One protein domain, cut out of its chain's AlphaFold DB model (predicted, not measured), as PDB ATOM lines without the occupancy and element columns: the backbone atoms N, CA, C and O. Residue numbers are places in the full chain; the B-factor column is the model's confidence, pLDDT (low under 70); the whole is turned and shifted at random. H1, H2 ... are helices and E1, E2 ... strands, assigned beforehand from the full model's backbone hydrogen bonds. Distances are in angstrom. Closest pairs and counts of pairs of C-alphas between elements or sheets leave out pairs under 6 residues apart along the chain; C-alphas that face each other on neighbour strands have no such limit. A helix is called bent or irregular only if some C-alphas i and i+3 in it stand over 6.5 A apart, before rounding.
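What this domain is: This is residues 13 to 54 of the 226 residues of an uncharacterized protein of Sphingomonas pseudosanguinis (UniProt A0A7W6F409). A small sheet of three strands, with E1 between E2 and E3, makes the body, and H1 extends from the end of E2 away from it, so that residues 29 to 35 stick out free. The link of residues 35 to 40 folds back from the far end of H1 to E3, and the short helix H2 lies over one face of the sheet. The 42 printed residues hold two named helices and three named strands, in the order E1, E2, H1, E3, H2; the sheet, E2 E1 E3, is mixed and the class is mixed, helices and strands. The whole is only just loose, close to compact, with a radius of gyration of the C-alphas of 11.1 A, and spans 31 by 15 by 15 A.

Where its parts are: Find C-alpha 13 at (18.936, -33.906, 13.462), where E1 begins; it covers residues 13 to 16. E3, residues 41 to 46, is 14.0 A long, and E2 holds residues 21 to 23. H1, residues 25 to 34, runs 13.9 A to C-alpha 34 at (22.858, -16.847, 12.024). H2, residues 48 to 52, ends at C-alpha 52 (3.874, -39.380, 12.104).

How they stand to each other: Look first at E1 and E3, parallel at 15 degrees, with N 13 and O 41 2.8 A apart, within hydrogen-bond range. E2 and E1 form an antiparallel hairpin, with N 22 and O 14 2.8 A apart, also within range. H2 is on the sheet; its closest C-alpha pair with E2 is Ile 22 and Ile 51, 6.4 A. H1 is not on the sheet, but only just, with 4 pairs of C-alphas within 10 A; H1 and H2 are apart. H2 is irregular, but only just: C-alphas 48 and 51 are 6.8 A apart. In H1 every O i to N i+4 pair is within hydrogen-bond range; in H2 0 of 1 is, and 1 of 2 O i to N i+3 pairs.

The domain as a whole: The C-alphas farthest apart, of Lys 35 and Asp 49, are 31.3 A apart. The printed part has no cut and no long link. Its mean pLDDT is 84.6; residues 50 to 54 are under 70.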
ATOM      1  N   ILE A  13      19.295 -34.129  14.871       91.12
ATOM      2  CA  ILE A  13      18.936 -33.906  13.462       91.12
ATOM      3  C   ILE A  13      18.607 -35.279  12.884       91.12
ATOM      4  O   ILE A  13      19.388 -36.208  13.066       91.12
ATOM      5  N   LYS A  14      17.454 -35.422  12.234       90.81
ATOM      6  CA  LYS A  14      16.982 -36.714  11.729       90.81
ATOM      7  C   LYS A  14      16.899 -36.689  10.213       90.81
ATOM      8  O   LYS A  14      16.257 -35.796   9.660       90.81
ATOM      9  N   ILE A  15      17.509 -37.675   9.571       90.81
ATOM     10  CA  ILE A  15      17.534 -37.846   8.120       90.81
ATOM     11  C   ILE A  15      16.963 -39.232   7.804       90.81
ATOM     12  O   ILE A  15      17.304 -40.225   8.454       90.81
ATOM     13  N   SER A  16      16.041 -39.295   6.853       90.06
ATOM     14  CA  SER A  16      15.464 -40.553   6.369       90.06
ATOM     15  C   SER A  16      16.474 -41.363   5.557       90.06
ATOM     16  O   SER A  16      17.531 -40.871   5.156       90.06
ATOM     17  N   ARG A  17      16.121 -42.615   5.253       90.50
ATOM     18  CA  ARG A  17      16.887 -43.475   4.332       90.50
ATOM     19  C   ARG A  17      17.070 -42.881   2.934       90.50
ATOM     20  O   ARG A  17      18.088 -43.151   2.311       90.50
ATOM     21  N   ASP A  18      16.127 -42.072   2.453       89.88
ATOM     22  CA  ASP A  18      16.204 -41.396   1.147       89.88
ATOM     23  C   ASP A  18      16.896 -40.017   1.202       89.88
ATOM     24  O   ASP A  18      16.882 -39.274   0.222       89.88
ATOM     25  N   GLY A  19      17.520 -39.663   2.332       86.94
ATOM     26  CA  GLY A  19      18.271 -38.414   2.490       86.94
ATOM     27  C   GLY A  19      17.406 -37.182   2.779       86.94
ATOM     28  O   GLY A  19      17.914 -36.061   2.846       86.94
ATOM     29  N   ARG A  20      16.097 -37.356   2.979       87.81
ATOM     30  CA  ARG A  20      15.181 -36.274   3.341       87.81
ATOM     31  C   ARG A  20      15.364 -35.870   4.806       87.81
ATOM     32  O   ARG A  20      15.431 -36.692   5.718       87.81
ATOM     33  N   LEU A  21      15.374 -34.563   5.058       88.00
ATOM     34  CA  LEU A  21      15.354 -34.032   6.419       88.00
ATOM     35  C   LEU A  21      13.983 -34.299   7.066       88.00
ATOM     36  O   LEU A  21      12.956 -33.828   6.575       88.00
ATOM     37  N   ILE A  22      13.976 -35.039   8.175       84.56
ATOM     38  CA  ILE A  22      12.771 -35.395   8.936       84.56
ATOM     39  C   ILE A  22      12.550 -34.427  10.110       84.56
ATOM     40  O   ILE A  22      11.428 -33.998  10.352       84.56
ATOM     41  N   ASP A  23      13.607 -34.096  10.857       84.44
ATOM     42  CA  ASP A  23      13.561 -33.220  12.039       84.44
ATOM     43  C   ASP A  23      14.890 -32.461  12.153       84.44
ATOM     44  O   ASP A  23      15.955 -32.955  11.782       84.44
ATOM     45  N   GLY A  24      14.834 -31.236  12.669       87.06
ATOM     46  CA  GLY A  24      15.972 -30.324  12.769       87.06
ATOM     47  C   GLY A  24      15.848 -29.086  11.884       87.06
ATOM     48  O   GLY A  24      16.683 -28.193  12.002       87.06
ATOM     49  N   GLN A  25      14.790 -28.969  11.074       89.94
ATOM     50  CA  GLN A  25      14.580 -27.866  10.122       89.94
ATOM     51  C   GLN A  25      14.712 -26.473  10.748       89.94
ATOM     52  O   GLN A  25      15.473 -25.649  10.256       89.94
ATOM     53  N   HIS A  26      14.065 -26.215  11.889       83.88
ATOM     54  CA  HIS A  26      14.155 -24.912  12.555       83.88
ATOM     55  C   HIS A  26      15.570 -24.613  13.070       83.88
ATOM     56  O   HIS A  26      15.986 -23.458  13.090       83.88
ATOM     57  N   ARG A  27      16.319 -25.643  13.482       87.56
ATOM     58  CA  ARG A  27      17.677 -25.510  14.034       87.56
ATOM     59  C   ARG A  27      18.696 -25.277  12.924       87.56
ATOM     60  O   ARG A  27      19.505 -24.361  13.036       87.56
ATOM     61  N   LEU A  28      18.590 -26.036  11.836       91.25
ATOM     62  CA  LEU A  28      19.385 -25.843  10.625       91.25
ATOM     63  C   LEU A  28      19.102 -24.481   9.981       91.25
ATOM     64  O   LEU A  28      20.037 -23.753   9.660       91.25
ATOM     65  N   GLU A  29      17.834 -24.071   9.897       88.31
ATOM     66  CA  GLU A  29      17.465 -22.752   9.373       88.31
ATOM     67  C   GLU A  29      17.969 -21.620  10.282       88.31
ATOM     68  O   GLU A  29      18.464 -20.602   9.800       88.31
ATOM     69  N   ALA A  30      17.921 -21.797  11.608       84.62
ATOM     70  CA  ALA A  30      18.491 -20.836  12.550       84.62
ATOM     71  C   ALA A  30      20.021 -20.733  12.435       84.62
ATOM     72  O   ALA A  30      20.557 -19.634  12.573       84.62
ATOM     73  N   ALA A  31      20.724 -21.842  12.190       88.69
ATOM     74  CA  ALA A  31      22.169 -21.857  11.962       88.69
ATOM     75  C   ALA A  31      22.545 -21.187  10.639       88.69
ATOM     76  O   ALA A  31      23.436 -20.340  10.616       88.69
ATOM     77  N   LYS A  32      21.795 -21.481   9.570       90.88
ATOM     78  CA  LYS A  32      21.921 -20.834   8.259       90.88
ATOM     79  C   LYS A  32      21.731 -19.321   8.364       90.88
ATOM     80  O   LYS A  32      22.597 -18.566   7.931       90.88
ATOM     81  N   LYS A  33      20.638 -18.868   8.992       88.12
ATOM     82  CA  LYS A  33      20.347 -17.437   9.196       88.12
ATOM     83  C   LYS A  33      21.397 -16.742  10.058       88.12
ATOM     84  O   LYS A  33      21.800 -15.628   9.747       88.12
ATOM     85  N   ALA A  34      21.848 -17.397  11.125       87.12
ATOM     86  CA  ALA A  34      22.858 -16.847  12.024       87.12
ATOM     87  C   ALA A  34      24.297 -16.999  11.507       87.12
ATOM     88  O   ALA A  34      25.213 -16.537  12.182       87.12
ATOM     89  N   LYS A  35      24.515 -17.682  10.373       90.75
ATOM     90  CA  LYS A  35      25.842 -18.041   9.844       90.75
ATOM     91  C   LYS A  35      26.778 -18.616  10.921       90.75
ATOM     92  O   LYS A  35      27.957 -18.289  10.971       90.75
ATOM     93  N   THR A  36      26.231 -19.433  11.820       87.81
ATOM     94  CA  THR A  36      26.942 -19.971  12.990       87.81
ATOM     95  C   THR A  36      26.701 -21.476  13.080       87.81
ATOM     96  O   THR A  36      25.547 -21.909  13.028       87.81
ATOM     97  N   SER A  37      27.768 -22.267  13.221       89.19
ATOM     98  CA  SER A  37      27.686 -23.718  13.430       89.19
ATOM     99  C   SER A  37      27.308 -24.063  14.874       89.19
ATOM    100  O   SER A  37      27.402 -23.237  15.782       89.19
ATOM    101  N   PHE A  38      26.841 -25.291  15.097       87.00
ATOM    102  CA  PHE A  38      26.462 -25.767  16.423       87.00
ATOM    103  C   PHE A  38      26.676 -27.279  16.555       87.00
ATOM    104  O   PHE A  38      26.530 -27.995  15.564       87.00
ATOM    105  N   PRO A  39      26.983 -27.788  17.760       87.81
ATOM    106  CA  PRO A  39      27.061 -29.224  17.996       87.81
ATOM    107  C   PRO A  39      25.668 -29.862  17.914       87.81
ATOM    108  O   PRO A  39      24.713 -29.370  18.531       87.81
ATOM    109  N   ALA A  40      25.562 -30.971  17.181       89.56
ATOM    110  CA  ALA A  40      24.331 -31.733  16.998       89.56
ATOM    111  C   ALA A  40      24.613 -33.236  16.887       89.56
ATOM    112  O   ALA A  40      25.648 -33.642  16.368       89.56
ATOM    113  N   ILE A  41      23.662 -34.053  17.342       92.06
ATOM    114  CA  ILE A  41      23.642 -35.498  17.089       92.06
ATOM    115  C   ILE A  41      22.828 -35.724  15.817       92.06
ATOM    116  O   ILE A  41      21.680 -35.278  15.756       92.06
ATOM    117  N   ILE A  42      23.401 -36.401  14.824       92.44
ATOM    118  CA  ILE A  42      22.716 -36.753  13.576       92.44
ATOM    119  C   ILE A  42      22.277 -38.218  13.663       92.44
ATOM    120  O   ILE A  42      23.054 -39.079  14.062       92.44
ATOM    121  N   VAL A  43      21.013 -38.477  13.336       90.88
ATOM    122  CA  VAL A  43      20.424 -39.815  13.241       90.88
ATOM    123  C   VAL A  43      19.961 -40.006  11.805       90.88
ATOM    124  O   VAL A  43      19.077 -39.284  11.343       90.88
ATOM    125  N   GLU A  44      20.562 -40.960  11.110       92.00
ATOM    126  CA  GLU A  44      20.319 -41.230   9.691       92.00
ATOM    127  C   GLU A  44      19.638 -42.587   9.503       92.00
ATOM    128  O   GLU A  44      19.677 -43.448  10.384       92.00
ATOM    129  N   GLY A  45      19.013 -42.788   8.343       88.25
ATOM    130  CA  GLY A  45      18.442 -44.081   7.972       88.25
ATOM    131  C   GLY A  45      17.087 -44.397   8.611       88.25
ATOM    132  O   GLY A  45      16.721 -45.573   8.701       88.25
ATOM    133  N   LEU A  46      16.335 -43.374   9.031       84.81
ATOM    134  CA  LEU A  46      14.968 -43.546   9.528       84.81
ATOM    135  C   LEU A  46      13.987 -43.849   8.388       84.81
ATOM    136  O   LEU A  46      14.129 -43.337   7.275       84.81
ATOM    137  N   GLU A  47      12.968 -44.654   8.687       84.31
ATOM    138  CA  GLU A  47      11.857 -44.891   7.765       84.31
ATOM    139  C   GLU A  47      11.060 -43.598   7.522       84.31
ATOM    140  O   GLU A  47      10.986 -42.699   8.368       84.31
ATOM    141  N   ASN A  48      10.491 -43.469   6.324       71.94
ATOM    142  CA  ASN A  48       9.871 -42.223   5.869       71.94
ATOM    143  C   ASN A  48       8.586 -41.850   6.630       71.94
ATOM    144  O   ASN A  48       8.244 -40.668   6.722       71.94
ATOM    145  N   ASP A  49       7.903 -42.838   7.198       71.75
ATOM    146  CA  ASP A  49       6.656 -42.720   7.955       71.75
ATOM    147  C   ASP A  49       6.861 -42.344   9.434       71.75
ATOM    148  O   ASP A  49       5.907 -41.945  10.112       71.75
ATOM    149  N   VAL A  50       8.111 -42.353   9.919       69.44
ATOM    150  CA  VAL A  50       8.476 -41.993  11.301       69.44
ATOM    151  C   VAL A  50       8.064 -40.556  11.645       69.44
ATOM    152  O   VAL A  50       7.810 -40.271  12.811       69.44
ATOM    153  N   ILE A  51       7.884 -39.662  10.656       61.22
ATOM    154  CA  ILE A  51       7.351 -38.297  10.870       61.22
ATOM    155  C   ILE A  51       6.060 -38.318  11.695       61.22
ATOM    156  O   ILE A  51       5.880 -37.471  12.560       61.22
ATOM    157  N   SER A  52       5.178 -39.288  11.441       59.44
ATOM    158  CA  SER A  52       3.874 -39.380  12.104       59.44
ATOM    159  C   SER A  52       3.975 -39.675  13.605       59.44
ATOM    160  O   SER A  52       3.053 -39.360  14.352       59.44
ATOM    161  N   THR A  53       5.102 -40.240  14.050       60.34
ATOM    162  CA  THR A  53       5.385 -40.560  15.460       60.34
ATOM    163  C   THR A  53       6.312 -39.542  16.128       60.34
ATOM    164  O   THR A  53       6.395 -39.480  17.359       60.34
ATOM    165  N   LEU A  54       6.983 -38.702  15.336       58.78
ATOM    166  CA  LEU A  54       7.793 -37.595  15.821       58.78
ATOM    167  C   LEU A  54       6.871 -36.452  16.267       58.78
ATOM    168  O   LEU A  54       5.990 -36.025  15.534       58.78
TER     169      LEU A  54